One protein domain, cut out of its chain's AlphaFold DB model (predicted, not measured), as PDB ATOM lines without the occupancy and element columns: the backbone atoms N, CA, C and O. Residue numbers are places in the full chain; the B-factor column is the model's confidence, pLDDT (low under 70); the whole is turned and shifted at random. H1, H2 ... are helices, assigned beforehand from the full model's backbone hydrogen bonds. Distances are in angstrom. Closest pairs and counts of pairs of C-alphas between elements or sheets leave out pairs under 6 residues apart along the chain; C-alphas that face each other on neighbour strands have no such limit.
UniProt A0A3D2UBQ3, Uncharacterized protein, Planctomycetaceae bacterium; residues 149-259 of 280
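AT A GLANCE: This is residues 149 to 259 of the 280 residues of an uncharacterized protein of Planctomycetaceae bacterium (UniProt A0A3D2UBQ3). Little regular structure is here: residues 209 to 259 wind mostly as loops beside short H3, and two long strings, residues 149 to 170 and 186 to 204, run to and from a small head of H1 and H2. The printed part has 111 residues with three named helices, H1, H2, H3 in chain order, and no named strand; the class is all helix, though named elements hold only 17 residues. It is loose, with a radius of gyration of the C-alphas of 16.4 A, spanning 45 by 33 by 24 A.

HOW THE PARTS SIT: Look first at H1, residues 171 to 175, and H2, residues 178 to 185: they are close but not clearly touching, the closest C-alphas, Ile 173 and Asp 179, being 6.6 A apart. H3, residues 205 to 208, is apart from both. In H1 and H2 every O i to N i+4 pair is within hydrogen-bond range; H3 is too short for one.

IN THESE COORDINATES: Find C-alpha 171 at (-155.682, -80.074, 84.658), where H1 begins, 6.2 A long. H2 runs 10.2 A; H3, 5.3 A, ends at C-alpha 208, (-139.597, -63.564, 79.412).

THE WHOLE: The printed part has no cut. The link from H2 to H3 is long. Confidence is under 70 at residues 149, 151 to 159, 167 to 168 and 248 to 259.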
ATOM      1  N   GLY A 149    -138.590 -52.304  62.514       66.62
ATOM      2  CA  GLY A 149    -139.267 -52.745  63.720       66.62
ATOM      3  C   GLY A 149    -138.535 -52.194  64.933       66.62
ATOM      4  O   GLY A 149    -137.331 -51.953  64.884       66.62
ATOM      5  N   THR A 150    -139.260 -52.006  66.028       72.12
ATOM      6  CA  THR A 150    -138.624 -51.811  67.327       72.12
ATOM      7  C   THR A 150    -138.423 -53.191  67.927       72.12
ATOM      8  O   THR A 150    -139.401 -53.846  68.292       72.12
ATOM      9  N   ALA A 151    -137.171 -53.642  67.999       69.19
ATOM     10  CA  ALA A 151    -136.856 -54.891  68.674       69.19
ATOM     11  C   ALA A 151    -137.317 -54.802  70.140       69.19
ATOM     12  O   ALA A 151    -137.043 -53.796  70.808       69.19
ATOM     13  N   PRO A 152    -138.036 -55.807  70.662       68.88
ATOM     14  CA  PRO A 152    -138.494 -55.773  72.040       68.88
ATOM     15  C   PRO A 152    -137.288 -55.829  72.985       68.88
ATOM     16  O   PRO A 152    -136.539 -56.805  73.003       68.88
ATOM     17  N   SER A 153    -137.119 -54.788  73.801       66.69
ATOM     18  CA  SER A 153    -136.130 -54.767  74.881       66.69
ATOM     19  C   SER A 153    -136.682 -55.515  76.092       66.69
ATOM     20  O   SER A 153    -137.158 -54.917  77.056       66.69
ATOM     21  N   VAL A 154    -136.629 -56.846  76.052       69.06
ATOM     22  CA  VAL A 154    -137.012 -57.668  77.204       69.06
ATOM     23  C   VAL A 154    -135.838 -57.717  78.175       69.06
ATOM     24  O   VAL A 154    -134.815 -58.356  77.895       69.06
ATOM     25  N   ALA A 155    -135.981 -57.057  79.328       65.06
ATOM     26  CA  ALA A 155    -134.994 -57.123  80.399       65.06
ATOM     27  C   ALA A 155    -134.691 -58.585  80.756       65.06
ATOM     28  O   ALA A 155    -135.559 -59.458  80.719       65.06
ATOM     29  N   ALA A 156    -133.429 -58.869  81.079       63.16
ATOM     30  CA  ALA A 156    -133.023 -60.198  81.513       63.16
ATOM     31  C   ALA A 156    -133.644 -60.481  82.880       63.16
ATOM     32  O   ALA A 156    -133.043 -60.172  83.905       63.16
ATOM     33  N   LEU A 157    -134.855 -61.034  82.913       64.62
ATOM     34  CA  LEU A 157    -135.410 -61.496  84.173       64.62
ATOM     35  C   LEU A 157    -134.522 -62.624  84.680       64.62
ATOM     36  O   LEU A 157    -134.243 -63.591  83.961       64.62
ATOM     37  N   GLN A 158    -134.061 -62.482  85.920       66.56
ATOM     38  CA  GLN A 158    -133.291 -63.526  86.565       66.56
ATOM     39  C   GLN A 158    -134.164 -64.776  86.617       66.56
ATOM     40  O   GLN A 158    -135.267 -64.777  87.169       66.56
ATOM     41  N   ARG A 159    -133.690 -65.840  85.973       69.38
ATOM     42  CA  ARG A 159    -134.428 -67.093  85.905       69.38
ATOM     43  C   ARG A 159    -134.482 -67.679  87.309       69.38
ATOM     44  O   ARG A 159    -133.480 -68.195  87.798       69.38
ATOM     45  N   ALA A 160    -135.645 -67.580  87.950       73.31
ATOM     46  CA  ALA A 160    -135.881 -68.254  89.215       73.31
ATOM     47  C   ALA A 160    -135.608 -69.754  89.047       73.31
ATOM     48  O   ALA A 160    -135.887 -70.336  87.990       73.31
ATOM     49  N   GLU A 161    -135.066 -70.379  90.089       79.44
ATOM     50  CA  GLU A 161    -134.871 -71.820  90.082       79.44
ATOM     51  C   GLU A 161    -136.217 -72.523  89.869       79.44
ATOM     52  O   GLU A 161    -137.253 -72.139  90.427       79.44
ATOM     53  N   PHE A 162    -136.217 -73.532  88.998       82.44
ATOM     54  CA  PHE A 162    -137.431 -74.269  88.694       82.44
ATOM     55  C   PHE A 162    -137.877 -75.049  89.935       82.44
ATOM     56  O   PHE A 162    -137.178 -75.943  90.398       82.44
ATOM     57  N   ASN A 163    -139.075 -74.742  90.435       83.12
ATOM     58  CA  ASN A 163    -139.677 -75.441  91.562       83.12
ATOM     59  C   ASN A 163    -140.975 -76.144  91.113       83.12
ATOM     60  O   ASN A 163    -141.982 -75.467  90.865       83.12
ATOM     61  N   PRO A 164    -141.007 -77.490  91.053       78.44
ATOM     62  CA  PRO A 164    -142.177 -78.243  90.593       78.44
ATOM     63  C   PRO A 164    -143.385 -78.158  91.543       78.44
ATOM     64  O   PRO A 164    -144.492 -78.563  91.176       78.44
ATOM     65  N   SER A 165    -143.207 -77.638  92.757       78.44
ATOM     66  CA  SER A 165    -144.261 -77.454  93.761       78.44
ATOM     67  C   SER A 165    -144.869 -76.047  93.758       78.44
ATOM     68  O   SER A 165    -145.912 -75.852  94.373       78.44
ATOM     69  N   ARG A 166    -144.275 -75.081  93.040       72.06
ATOM     70  CA  ARG A 166    -144.673 -73.659  93.074       72.06
ATOM     71  C   ARG A 166    -146.022 -73.354  92.407       72.06
ATOM     72  O   ARG A 166    -146.673 -72.388  92.790       72.06
ATOM     73  N   TYR A 167    -146.455 -74.141  91.421       64.25
ATOM     74  CA  TYR A 167    -147.605 -73.787  90.577       64.25
ATOM     75  C   TYR A 167    -148.825 -74.691  90.816       64.25
ATOM     76  O   TYR A 167    -148.709 -75.921  90.806       64.25
ATOM     77  N   LYS A 168    -150.021 -74.088  90.962       68.31
ATOM     78  CA  LYS A 168    -151.308 -74.797  90.833       68.31
ATOM     79  C   LYS A 168    -151.438 -75.255  89.380       68.31
ATOM     80  O   LYS A 168    -151.621 -74.449  88.476       68.31
ATOM     81  N   ARG A 169    -151.254 -76.556  89.159       70.94
ATOM     82  CA  ARG A 169    -151.144 -77.146  87.822       70.94
ATOM     83  C   ARG A 169    -152.505 -77.140  87.119       70.94
ATOM     84  O   ARG A 169    -153.434 -77.740  87.667       70.94
ATOM     85  N   PRO A 170    -152.630 -76.543  85.917       81.38
ATOM     86  CA  PRO A 170    -153.793 -76.758  85.068       81.38
ATOM     87  C   PRO A 170    -154.038 -78.256  84.866       81.38
ATOM     88  O   PRO A 170    -153.087 -79.043  84.832       81.38
ATOM     89  N   TRP A 171    -155.302 -78.659  84.724       86.62
ATOM     90  CA  TRP A 171    -155.682 -80.074  84.658       86.62
ATOM     91  C   TRP A 171    -154.907 -80.846  83.572       86.62
ATOM     92  O   TRP A 171    -154.483 -81.976  83.808       86.62
ATOM     93  N   TYR A 172    -154.630 -80.213  82.426       87.56
ATOM     94  CA  TYR A 172    -153.937 -80.835  81.294       87.56
ATOM     95  C   TYR A 172    -152.457 -81.139  81.578       87.56
ATOM     96  O   TYR A 172    -151.942 -82.143  81.095       87.56
ATOM     97  N   ILE A 173    -151.779 -80.345  82.418       87.69
ATOM     98  CA  ILE A 173    -150.391 -80.619  82.838       87.69
ATOM     99  C   ILE A 173    -150.324 -81.916  83.652       87.69
ATOM    100  O   ILE A 173    -149.391 -82.700  83.483       87.69
ATOM    101  N   ARG A 174    -151.332 -82.159  84.501       84.88
ATOM    102  CA  ARG A 174    -151.448 -83.406  85.273       84.88
ATOM    103  C   ARG A 174    -151.855 -84.581  84.391       84.88
ATOM    104  O   ARG A 174    -151.317 -85.669  84.555       84.88
ATOM    105  N   TYR A 175    -152.780 -84.364  83.455       89.88
ATOM    106  CA  TYR A 175    -153.245 -85.412  82.545       89.88
ATOM    107  C   TYR A 175    -152.117 -85.927  81.635       89.88
ATOM    108  O   TYR A 175    -151.973 -87.132  81.456       89.88
ATOM    109  N   LEU A 176    -151.249 -85.030  81.153       92.19
ATOM    110  CA  LEU A 176    -150.031 -85.374  80.405       92.19
ATOM    111  C   LEU A 176    -148.887 -85.903  81.290       92.19
ATOM    112  O   LEU A 176    -147.813 -86.204  80.776       92.19
ATOM    113  N   GLN A 177    -149.085 -85.980  82.611       91.19
ATOM    114  CA  GLN A 177    -148.083 -86.399  83.599       91.19
ATOM    115  C   GLN A 177    -146.772 -85.589  83.564       91.19
ATOM    116  O   GLN A 177    -145.730 -86.050  84.037       91.19
ATOM    117  N   ALA A 178    -146.804 -84.359  83.042       89.56
ATOM    118  CA  ALA A 178    -145.616 -83.511  82.953       89.56
ATOM    119  C   ALA A 178    -145.061 -83.167  84.346       89.56
ATOM    120  O   ALA A 178    -143.849 -83.085  84.540       89.56
ATOM    121  N   ASP A 179    -145.933 -83.044  85.347       86.56
ATOM    122  CA  ASP A 179    -145.530 -82.786  86.726       86.56
ATOM    123  C   ASP A 179    -144.793 -83.950  87.385       86.56
ATOM    124  O   ASP A 179    -143.893 -83.717  88.196       86.56
ATOM    125  N   ARG A 180    -145.128 -85.188  87.010       88.88
ATOM    126  CA  ARG A 180    -144.378 -86.376  87.427       88.88
ATOM    127  C   ARG A 180    -142.990 -86.393  86.805       88.88
ATOM    128  O   ARG A 180    -142.019 -86.565  87.531       88.88
ATOM    129  N   ALA A 181    -142.871 -86.110  85.506       90.88
ATOM    130  CA  ALA A 181    -141.568 -86.020  84.840       90.88
ATOM    131  C   ALA A 181    -140.637 -84.990  85.511       90.88
ATOM    132  O   ALA A 181    -139.438 -85.228  85.663       90.88
ATOM    133  N   TRP A 182    -141.189 -83.868  85.976       89.94
ATOM    134  CA  TRP A 182    -140.430 -82.863  86.719       89.94
ATOM    135  C   TRP A 182    -139.999 -83.330  88.110       89.94
ATOM    136  O   TRP A 182    -138.848 -83.123  88.480       89.94
ATOM    137  N   LYS A 183    -140.909 -83.926  88.888       87.62
ATOM    138  CA  LYS A 183    -140.654 -84.291  90.292       87.62
ATOM    139  C   LYS A 183    -139.862 -85.581  90.454       87.62
ATOM    140  O   LYS A 183    -138.978 -85.643  91.294       87.62
ATOM    141  N   GLU A 184    -140.221 -86.602  89.687       91.94
ATOM    142  CA  GLU A 184    -139.694 -87.960  89.847       91.94
ATOM    143  C   GLU A 184    -138.412 -88.158  89.035       91.94
ATOM    144  O   GLU A 184    -137.534 -88.902  89.454       91.94
ATOM    145  N   LEU A 185    -138.288 -87.478  87.887       91.69
ATOM    146  CA  LEU A 185    -137.155 -87.653  86.971       91.69
ATOM    147  C   LEU A 185    -136.245 -86.418  86.873       91.69
ATOM    148  O   LEU A 185    -135.188 -86.493  86.252       91.69
ATOM    149  N   GLY A 186    -136.648 -85.265  87.420       88.56
ATOM    150  CA  GLY A 186    -135.881 -84.016  87.319       88.56
ATOM    151  C   GLY A 186    -135.784 -83.439  85.896       88.56
ATOM    152  O   GLY A 186    -134.950 -82.569  85.629       88.56
ATOM    153  N   VAL A 187    -136.612 -83.903  84.951       88.69
ATOM    154  CA  VAL A 187    -136.487 -83.562  83.523       88.69
ATOM    155  C   VAL A 187    -137.244 -82.278  83.199       88.69
ATOM    156  O   VAL A 187    -138.438 -82.297  82.942       88.69
ATOM    157  N   THR A 188    -136.544 -81.147  83.144       85.88
ATOM    158  CA  THR A 188    -137.147 -79.806  82.959       85.88
ATOM    159  C   THR A 188    -137.124 -79.291  81.518       85.88
ATOM    160  O   THR A 188    -137.623 -78.203  81.239       85.88
ATOM    161  N   GLY A 189    -136.492 -80.027  80.599       86.00
ATOM    162  CA  GLY A 189    -136.209 -79.556  79.238       86.00
ATOM    163  C   GLY A 189    -134.980 -78.643  79.127       86.00
ATOM    164  O   GLY A 189    -134.716 -78.101  78.055       86.00
ATOM    165  N   ARG A 190    -134.191 -78.476  80.201       85.88
ATOM    166  CA  ARG A 190    -132.924 -77.726  80.166       85.88
ATOM    167  C   ARG A 190    -132.016 -78.237  79.038       85.88
ATOM    168  O   ARG A 190    -131.838 -79.438  78.871       85.88
ATOM    169  N   GLY A 191    -131.451 -77.311  78.264       85.69
ATOM    170  CA  GLY A 191    -130.642 -77.625  77.079       85.69
ATOM    171  C   GLY A 191    -131.448 -77.856  75.794       85.69
ATOM    172  O   GLY A 191    -130.853 -78.095  74.747       85.69
ATOM    173  N   THR A 192    -132.780 -77.754  75.845       88.62
ATOM    174  CA  THR A 192    -133.651 -77.807  74.663       88.62
ATOM    175  C   THR A 192    -134.116 -76.401  74.291       88.62
ATOM    176  O   THR A 192    -134.647 -75.682  75.133       88.62
ATOM    177  N   LEU A 193    -133.947 -76.027  73.020       90.06
ATOM    178  CA  LEU A 193    -134.552 -74.831  72.434       90.06
ATOM    179  C   LEU A 193    -135.887 -75.214  71.788       90.06
ATOM    180  O   LEU A 193    -135.921 -76.105  70.935       90.06
ATOM    181  N   ASN A 194    -136.965 -74.542  72.186       90.94
ATOM    182  CA  ASN A 194    -138.261 -74.644  71.524       90.94
ATOM    183  C   ASN A 194    -138.402 -73.487  70.525       90.94
ATOM    184  O   ASN A 194    -138.221 -72.332  70.905       90.94
ATOM    185  N   VAL A 195    -138.692 -73.808  69.264       91.56
ATOM    186  CA  VAL A 195    -138.935 -72.830  68.198       91.56
ATOM    187  C   VAL A 195    -140.418 -72.871  67.872       91.56
ATOM    188  O   VAL A 195    -140.923 -73.898  67.418       91.56
ATOM    189  N   VAL A 196    -141.101 -71.755  68.108       90.81
ATOM    190  CA  VAL A 196    -142.534 -71.605  67.858       90.81
ATOM    191  C   VAL A 196    -142.713 -70.781  66.591       90.81
ATOM    192  O   VAL A 196    -142.224 -69.658  66.513       90.81
ATOM    193  N   HIS A 197    -143.389 -71.355  65.599       90.88
ATOM    194  CA  HIS A 197    -143.784 -70.655  64.382       90.88
ATOM    195  C   HIS A 197    -145.298 -70.446  64.429       90.88
ATOM    196  O   HIS A 197    -146.062 -71.376  64.184       90.88
ATOM    197  N   ASP A 198    -145.697 -69.241  64.816       88.31
ATOM    198  CA  ASP A 198    -147.083 -68.813  65.011       88.31
ATOM    199  C   ASP A 198    -147.208 -67.339  64.574       88.31
ATOM    200  O   ASP A 198    -146.207 -66.708  64.224       88.31
ATOM    201  N   PHE A 199    -148.415 -66.780  64.582       80.31
ATOM    202  CA  PHE A 199    -148.699 -65.435  64.073       80.31
ATOM    203  C   PHE A 199    -148.310 -64.299  65.026       80.31
ATOM    204  O   PHE A 199    -148.066 -63.179  64.583       80.31
ATOM    205  N   THR A 200    -148.313 -64.538  66.340       81.69
ATOM    206  CA  THR A 200    -148.044 -63.497  67.342       81.69
ATOM    207  C   THR A 200    -147.341 -64.070  68.563       81.69
ATOM    208  O   THR A 200    -147.534 -65.233  68.921       81.69
ATOM    209  N   PHE A 201    -146.562 -63.231  69.238       84.00
ATOM    210  CA  PHE A 201    -145.909 -63.560  70.496       84.00
ATOM    211  C   PHE A 201    -146.246 -62.515  71.558       84.00
ATOM    212  O   PHE A 201    -146.152 -61.314  71.303       84.00
ATOM    213  N   VAL A 202    -146.619 -62.960  72.760       80.81
ATOM    214  CA  VAL A 202    -146.958 -62.069  73.880       80.81
ATOM    215  C   VAL A 202    -145.975 -62.277  75.022       80.81
ATOM    216  O   VAL A 202    -145.854 -63.378  75.564       80.81
ATOM    217  N   PHE A 203    -145.289 -61.200  75.398       78.44
ATOM    218  CA  PHE A 203    -144.378 -61.195  76.535       78.44
ATOM    219  C   PHE A 203    -145.156 -61.259  77.851       78.44
ATOM    220  O   PHE A 203    -146.205 -60.641  78.022       78.44
ATOM    221  N   SER A 204    -144.646 -62.056  78.782       78.06
ATOM    222  CA  SER A 204    -145.153 -62.167  80.149       78.06
ATOM    223  C   SER A 204    -144.015 -62.618  81.050       78.06
ATOM    224  O   SER A 204    -143.102 -63.297  80.578       78.06
ATOM    225  N   ASP A 205    -144.088 -62.331  82.346       76.25
ATOM    226  CA  ASP A 205    -143.040 -62.706  83.308       76.25
ATOM    227  C   ASP A 205    -142.688 -64.206  83.263       76.25
ATOM    228  O   ASP A 205    -141.524 -64.600  83.389       76.25
ATOM    229  N   ASN A 206    -143.689 -65.056  82.999       75.06
ATOM    230  CA  ASN A 206    -143.521 -66.508  82.895       75.06
ATOM    231  C   ASN A 206    -142.711 -66.942  81.666       75.06
ATOM    232  O   ASN A 206    -142.059 -67.983  81.708       75.06
ATOM    233  N   VAL A 207    -142.756 -66.174  80.576       80.25
ATOM    234  CA  VAL A 207    -142.087 -66.508  79.309       80.25
ATOM    235  C   VAL A 207    -140.770 -65.750  79.170       80.25
ATOM    236  O   VAL A 207    -139.762 -66.350  78.796       80.25
ATOM    237  N   SER A 208    -140.745 -64.469  79.544       81.25
ATOM    238  CA  SER A 208    -139.597 -63.564  79.412       81.25
ATOM    239  C   SER A 208    -138.337 -64.078  80.118       81.25
ATOM    240  O   SER A 208    -137.233 -63.894  79.615       81.25
ATOM    241  N   SER A 209    -138.481 -64.814  81.227       80.31
ATOM    242  CA  SER A 209    -137.357 -65.450  81.946       80.31
ATOM    243  C   SER A 209    -136.734 -66.664  81.231       80.31
ATOM    244  O   SER A 209    -135.664 -67.144  81.614       80.31
ATOM    245  N   THR A 210    -137.397 -67.187  80.197       83.12
ATOM    246  CA  THR A 210    -136.951 -68.350  79.404       83.12
ATOM    247  C   THR A 210    -136.805 -68.049  77.919       83.12
ATOM    248  O   THR A 210    -136.485 -68.951  77.142       83.12
ATOM    249  N   LEU A 211    -137.020 -66.793  77.534       86.50
ATOM    250  CA  LEU A 211    -136.952 -66.345  76.159       86.50
ATOM    251  C   LEU A 211    -135.546 -66.572  75.599       86.50
ATOM    252  O   LEU A 211    -134.539 -66.246  76.232       86.50
ATOM    253  N   TYR A 212    -135.486 -67.150  74.401       88.75
ATOM    254  CA  TYR A 212    -134.223 -67.355  73.712       88.75
ATOM    255  C   TYR A 212    -133.576 -66.010  73.384       88.75
ATOM    256  O   TYR A 212    -134.260 -65.070  72.988       88.75
ATOM    257  N   ARG A 213    -132.255 -65.940  73.543       88.06
ATOM    258  CA  ARG A 213    -131.430 -64.817  73.106       88.06
ATOM    259  C   ARG A 213    -130.373 -65.335  72.168       88.06
ATOM    260  O   ARG A 213    -129.612 -66.229  72.547       88.06
ATOM    261  N   LYS A 214    -130.326 -64.759  70.977       88.25
ATOM    262  CA  LYS A 214    -129.263 -65.039  70.032       88.25
ATOM    263  C   LYS A 214    -127.935 -64.496  70.573       88.25
ATOM    264  O   LYS A 214    -127.834 -63.300  70.835       88.25
ATOM    265  N   PRO A 215    -126.919 -65.349  70.777       88.19
ATOM    266  CA  PRO A 215    -125.602 -64.870  71.170       88.19
ATOM    267  C   PRO A 215    -124.998 -64.000  70.065       88.19
ATOM    268  O   PRO A 215    -124.951 -64.435  68.919       88.19
ATOM    269  N   GLY A 216    -124.506 -62.813  70.421       86.19
ATOM    270  CA  GLY A 216    -123.825 -61.902  69.493       86.19
ATOM    271  C   GLY A 216    -124.718 -60.847  68.837       86.19
ATOM    272  O   GLY A 216    -124.179 -59.857  68.364       86.19
ATOM    273  N   GLU A 217    -126.043 -61.007  68.886       89.56
ATOM    274  CA  GLU A 217    -126.992 -60.009  68.382       89.56
ATOM    275  C   GLU A 217    -127.190 -58.889  69.416       89.56
ATOM    276  O   GLU A 217    -127.478 -59.171  70.589       89.56
ATOM    277  N   VAL A 218    -127.055 -57.628  69.002       88.06
ATOM    278  CA  VAL A 218    -127.314 -56.449  69.842       88.06
ATOM    279  C   VAL A 218    -128.703 -55.894  69.503       88.06
ATOM    280  O   VAL A 218    -128.862 -55.257  68.466       88.06
ATOM    281  N   PRO A 219    -129.717 -56.067  70.374       85.94
ATOM    282  CA  PRO A 219    -131.082 -55.669  70.047       85.94
ATOM    283  C   PRO A 219    -131.221 -54.163  69.786       85.94
ATOM    284  O   PRO A 219    -130.838 -53.345  70.626       85.94
ATOM    285  N   GLY A 220    -131.850 -53.803  68.667       85.12
ATOM    286  CA  GLY A 220    -132.232 -52.427  68.345       85.12
ATOM    287  C   GLY A 220    -131.084 -51.567  67.817       85.12
ATOM    288  O   GLY A 220    -131.202 -50.338  67.818       85.12
ATOM    289  N   ASN A 221    -129.980 -52.175  67.377       88.56
ATOM    290  CA  ASN A 221    -128.874 -51.458  66.744       88.56
ATOM    291  C   ASN A 221    -129.130 -51.194  65.244       88.56
ATOM    292  O   ASN A 221    -128.382 -50.429  64.620       88.56
ATOM    293  N   GLY A 222    -130.187 -51.786  64.671       88.00
ATOM    294  CA  GLY A 222    -130.569 -51.632  63.270       88.00
ATOM    295  C   GLY A 222    -129.653 -52.374  62.297       88.00
ATOM    296  O   GLY A 222    -129.598 -51.998  61.121       88.00
ATOM    297  N   ARG A 223    -128.904 -53.371  62.773       89.62
ATOM    298  CA  ARG A 223    -127.955 -54.184  62.006       89.62
ATOM    299  C   ARG A 223    -128.351 -55.657  62.065       89.62
ATOM    300  O   ARG A 223    -129.141 -56.088  62.889       89.62
ATOM    301  N   ASP A 224    -127.821 -56.398  61.108       90.44
ATOM    302  CA  ASP A 224    -127.840 -57.855  61.083       90.44
ATOM    303  C   ASP A 224    -126.447 -58.298  61.545       90.44
ATOM    304  O   ASP A 224    -125.497 -58.259  60.755       90.44
ATOM    305  N   ASP A 225    -126.289 -58.570  62.846       91.38
ATOM    306  CA  ASP A 225    -124.965 -58.792  63.444       91.38
ATOM    307  C   ASP A 225    -124.402 -60.184  63.103       91.38
ATOM    308  O   ASP A 225    -123.184 -60.387  63.142       91.38
ATOM    309  N   ASP A 226    -125.263 -61.141  62.734       90.75
ATOM    310  CA  ASP A 226    -124.882 -62.513  62.377       90.75
ATOM    311  C   ASP A 226    -124.877 -62.800  60.858       90.75
ATOM    312  O   ASP A 226    -124.405 -63.863  60.431       90.75
ATOM    313  N   GLY A 227    -125.338 -61.853  60.036       88.81
ATOM    314  CA  GLY A 227    -125.320 -61.924  58.575       88.81
ATOM    315  C   GLY A 227    -126.353 -62.887  57.986       88.81
ATOM    316  O   GLY A 227    -126.158 -63.393  56.872       88.81
ATOM    317  N   ASN A 228    -127.423 -63.205  58.718       87.31
ATOM    318  CA  ASN A 228    -128.453 -64.144  58.269       87.31
ATOM    319  C   ASN A 228    -129.548 -63.491  57.392       87.31
ATOM    320  O   ASN A 228    -130.399 -64.195  56.829       87.31
ATOM    321  N   GLY A 229    -129.509 -62.166  57.240       87.94
ATOM    322  CA  GLY A 229    -130.455 -61.342  56.492       87.94
ATOM    323  C   GLY A 229    -131.656 -60.838  57.300       87.94
ATOM    324  O   GLY A 229    -132.594 -60.317  56.691       87.94
ATOM    325  N   LEU A 230    -131.667 -61.011  58.624       89.75
ATOM    326  CA  LEU A 230    -132.741 -60.630  59.541       89.75
ATOM    327  C   LEU A 230    -132.190 -59.634  60.566       89.75
ATOM    328  O   LEU A 230    -131.493 -59.998  61.500       89.75
ATOM    329  N   VAL A 231    -132.527 -58.360  60.377       89.94
ATOM    330  CA  VAL A 231    -132.076 -57.267  61.248       89.94
ATOM    331  C   VAL A 231    -132.754 -57.338  62.621       89.94
ATOM    332  O   VAL A 231    -133.983 -57.455  62.691       89.94
ATOM    333  N   ASP A 232    -131.961 -57.182  63.685       89.50
ATOM    334  CA  ASP A 232    -132.376 -57.145  65.091       89.50
ATOM    335  C   ASP A 232    -133.190 -58.383  65.548       89.50
ATOM    336  O   ASP A 232    -134.157 -58.265  66.313       89.50
ATOM    337  N   ASP A 233    -132.836 -59.593  65.102       90.81
ATOM    338  CA  ASP A 233    -133.618 -60.826  65.322       90.81
ATOM    339  C   ASP A 233    -133.309 -61.556  66.651       90.81
ATOM    340  O   ASP A 233    -133.480 -62.774  66.789       90.81
ATOM    341  N   ALA A 234    -132.908 -60.799  67.679       89.81
ATOM    342  CA  ALA A 234    -132.358 -61.307  68.941       89.81
ATOM    343  C   ALA A 234    -133.237 -62.342  69.668       89.81
ATOM    344  O   ALA A 234    -132.724 -63.206  70.388       89.81
ATOM    345  N   HIS A 235    -134.555 -62.258  69.480       88.62
ATOM    346  CA  HIS A 235    -135.558 -63.132  70.094       88.62
ATOM    347  C   HIS A 235    -136.377 -63.943  69.076       88.62
ATOM    348  O   HIS A 235    -137.235 -64.735  69.468       88.62
ATOM    349  N   GLY A 236    -136.117 -63.760  67.782       90.19
ATOM    350  CA  GLY A 236    -136.939 -64.243  66.677       90.19
ATOM    351  C   GLY A 236    -137.205 -63.136  65.659       90.19
ATOM    352  O   GLY A 236    -136.732 -62.012  65.808       90.19
ATOM    353  N   PHE A 237    -138.006 -63.448  64.640       90.50
ATOM    354  CA  PHE A 237    -138.316 -62.516  63.560       90.50
ATOM    355  C   PHE A 237    -139.771 -62.657  63.111       90.50
ATOM    356  O   PHE A 237    -140.303 -63.767  63.032       90.50
ATOM    357  N   ASN A 238    -140.411 -61.538  62.786       88.94
ATOM    358  CA  ASN A 238    -141.746 -61.514  62.209       88.94
ATOM    359  C   ASN A 238    -141.640 -61.597  60.686       88.94
ATOM    360  O   ASN A 238    -141.336 -60.611  60.015       88.94
ATOM    361  N   PHE A 239    -141.894 -62.782  60.131       87.50
ATOM    362  CA  PHE A 239    -141.775 -63.020  58.691       87.50
ATOM    363  C   PHE A 239    -142.903 -62.383  57.866       87.50
ATOM    364  O   PHE A 239    -142.679 -62.077  56.694       87.50
ATOM    365  N   ASP A 240    -144.069 -62.127  58.468       83.88
ATOM    366  CA  ASP A 240    -145.199 -61.478  57.792       83.88
ATOM    367  C   ASP A 240    -144.953 -59.975  57.614       83.88
ATOM    368  O   ASP A 240    -145.172 -59.419  56.535       83.88
ATOM    369  N   GLN A 241    -144.473 -59.312  58.670       83.25
ATOM    370  CA  GLN A 241    -144.148 -57.883  58.648       83.25
ATOM    371  C   GLN A 241    -142.709 -57.592  58.215       83.25
ATOM    372  O   GLN A 241    -142.379 -56.437  57.951       83.25
ATOM    373  N   GLN A 242    -141.876 -58.628  58.114       86.69
ATOM    374  CA  GLN A 242    -140.457 -58.548  57.782       86.69
ATOM    375  C   GLN A 242    -139.683 -57.620  58.727       86.69
ATOM    376  O   GLN A 242    -138.955 -56.742  58.274       86.69
ATOM    377  N   ASN A 243    -139.859 -57.784  60.039       88.06
ATOM    378  CA  ASN A 243    -139.180 -56.972  61.047       88.06
ATOM    379  C   ASN A 243    -138.974 -57.737  62.371       88.06
ATOM    380  O   ASN A 243    -139.439 -58.864  62.539       88.06
ATOM    381  N   SER A 244    -138.294 -57.109  63.328       88.00
ATOM    382  CA  SER A 244    -138.014 -57.660  64.661       88.00
ATOM    383  C   SER A 244    -139.179 -57.541  65.661       88.00
ATOM    384  O   SER A 244    -139.054 -57.961  66.813       88.00
ATOM    385  N   ASN A 245    -140.336 -57.001  65.253       86.62
ATOM    386  CA  ASN A 245    -141.489 -56.871  66.138       86.62
ATOM    387  C   ASN A 245    -142.299 -58.176  66.195       86.62
ATOM    388  O   ASN A 245    -143.112 -58.474  65.315       86.62
ATOM    389  N   LEU A 246    -142.119 -58.929  67.280       84.75
ATOM    390  CA  LEU A 246    -142.793 -60.213  67.502       84.75
ATOM    391  C   LEU A 246    -144.252 -60.080  67.956       84.75
ATOM    392  O   LEU A 246    -144.990 -61.067  67.954       84.75
ATOM    393  N   THR A 247    -144.684 -58.879  68.343       80.19
ATOM    394  CA  THR A 247    -146.025 -58.645  68.875       80.19
ATOM    395  C   THR A 247    -146.812 -57.731  67.939       80.19
ATOM    396  O   THR A 247    -146.499 -56.557  67.757       80.19
ATOM    397  N   LEU A 248    -147.898 -58.255  67.363       68.88
ATOM    398  CA  LEU A 248    -148.752 -57.490  66.442       68.88
ATOM    399  C   LEU A 248    -149.489 -56.324  67.123       68.88
ATOM    400  O   LEU A 248    -149.840 -55.346  66.466       68.88
ATOM    401  N   VAL A 249    -149.737 -56.432  68.430       65.62
ATOM    402  CA  VAL A 249    -150.399 -55.411  69.248       65.62
ATOM    403  C   VAL A 249    -149.482 -55.081  70.421       65.62
ATOM    404  O   VAL A 249    -149.278 -55.962  71.250       65.62
ATOM    405  N   PRO A 250    -148.949 -53.853  70.541       55.81
ATOM    406  CA  PRO A 250    -148.187 -53.464  71.720       55.81
ATOM    407  C   PRO A 250    -149.035 -53.702  72.972       55.81
ATOM    408  O   PRO A 250    -150.093 -53.097  73.142       55.81
ATOM    409  N   VAL A 251    -148.600 -54.623  73.826       55.62
ATOM    410  CA  VAL A 251    -149.176 -54.809  75.156       55.62
ATOM    411  C   VAL A 251    -148.211 -54.120  76.104       55.62
ATOM    412  O   VAL A 251    -147.041 -54.490  76.144       55.62
ATOM    413  N   ALA A 252    -148.664 -53.077  76.802       52.06
ATOM    414  CA  ALA A 252    -147.825 -52.402  77.785       52.06
ATOM    415  C   ALA A 252    -147.429 -53.396  78.884       52.06
ATOM    416  O   ALA A 252    -148.275 -54.187  79.323       52.06
ATOM    417  N   ASP A 253    -146.171 -53.346  79.327       48.94
ATOM    418  CA  ASP A 253    -145.670 -54.187  80.415       48.94
ATOM    419  C   ASP A 253    -146.621 -54.111  81.623       48.94
ATOM    420  O   ASP A 253    -147.001 -53.031  82.077       48.94
ATOM    421  N   GLY A 254    -147.075 -55.271  82.103       48.25
ATOM    422  CA  GLY A 254    -148.022 -55.380  83.220       48.25
ATOM    423  C   GLY A 254    -149.513 -55.299  82.860       48.25
ATOM    424  O   GLY A 254    -150.351 -55.465  83.746       48.25
ATOM    425  N   THR A 255    -149.887 -55.106  81.589       46.59
ATOM    426  CA  THR A 255    -151.302 -55.104  81.172       46.59
ATOM    427  C   THR A 255    -151.733 -56.456  80.595       46.59
ATOM    428  O   THR A 255    -151.202 -56.938  79.600       46.59
ATOM    429  N   PHE A 256    -152.733 -57.097  81.203       46.66
ATOM    430  CA  PHE A 256    -153.395 -58.263  80.615       46.66
ATOM    431  C   PHE A 256    -154.518 -57.773  79.694       46.66
ATOM    432  O   PHE A 256    -155.599 -57.425  80.167       46.66
ATOM    433  N   ASN A 257    -154.276 -57.715  78.379       48.41
ATOM    434  CA  ASN A 257    -155.334 -57.423  77.409       48.41
ATOM    435  C   ASN A 257    -155.741 -58.692  76.633       48.41
ATOM    436  O   ASN A 257    -155.104 -59.031  75.632       48.41
ATOM    437  N   PRO A 258    -156.830 -59.377  77.023       44.22
ATOM    438  CA  PRO A 258    -157.281 -60.590  76.342       44.22
ATOM    439  C   PRO A 258    -157.727 -60.342  74.887       44.22
ATOM    440  O   PRO A 258    -157.650 -61.252  74.064       44.22
ATOM    441  N   ARG A 259    -158.113 -59.109  74.513       44.59
ATOM    442  CA  ARG A 259    -158.448 -58.760  73.115       44.59
ATOM    443  C   ARG A 259    -157.218 -58.651  72.209       44.59
ATOM    444  O   ARG A 259    -157.348 -58.833  71.003       44.59
TER     445      ARG A 259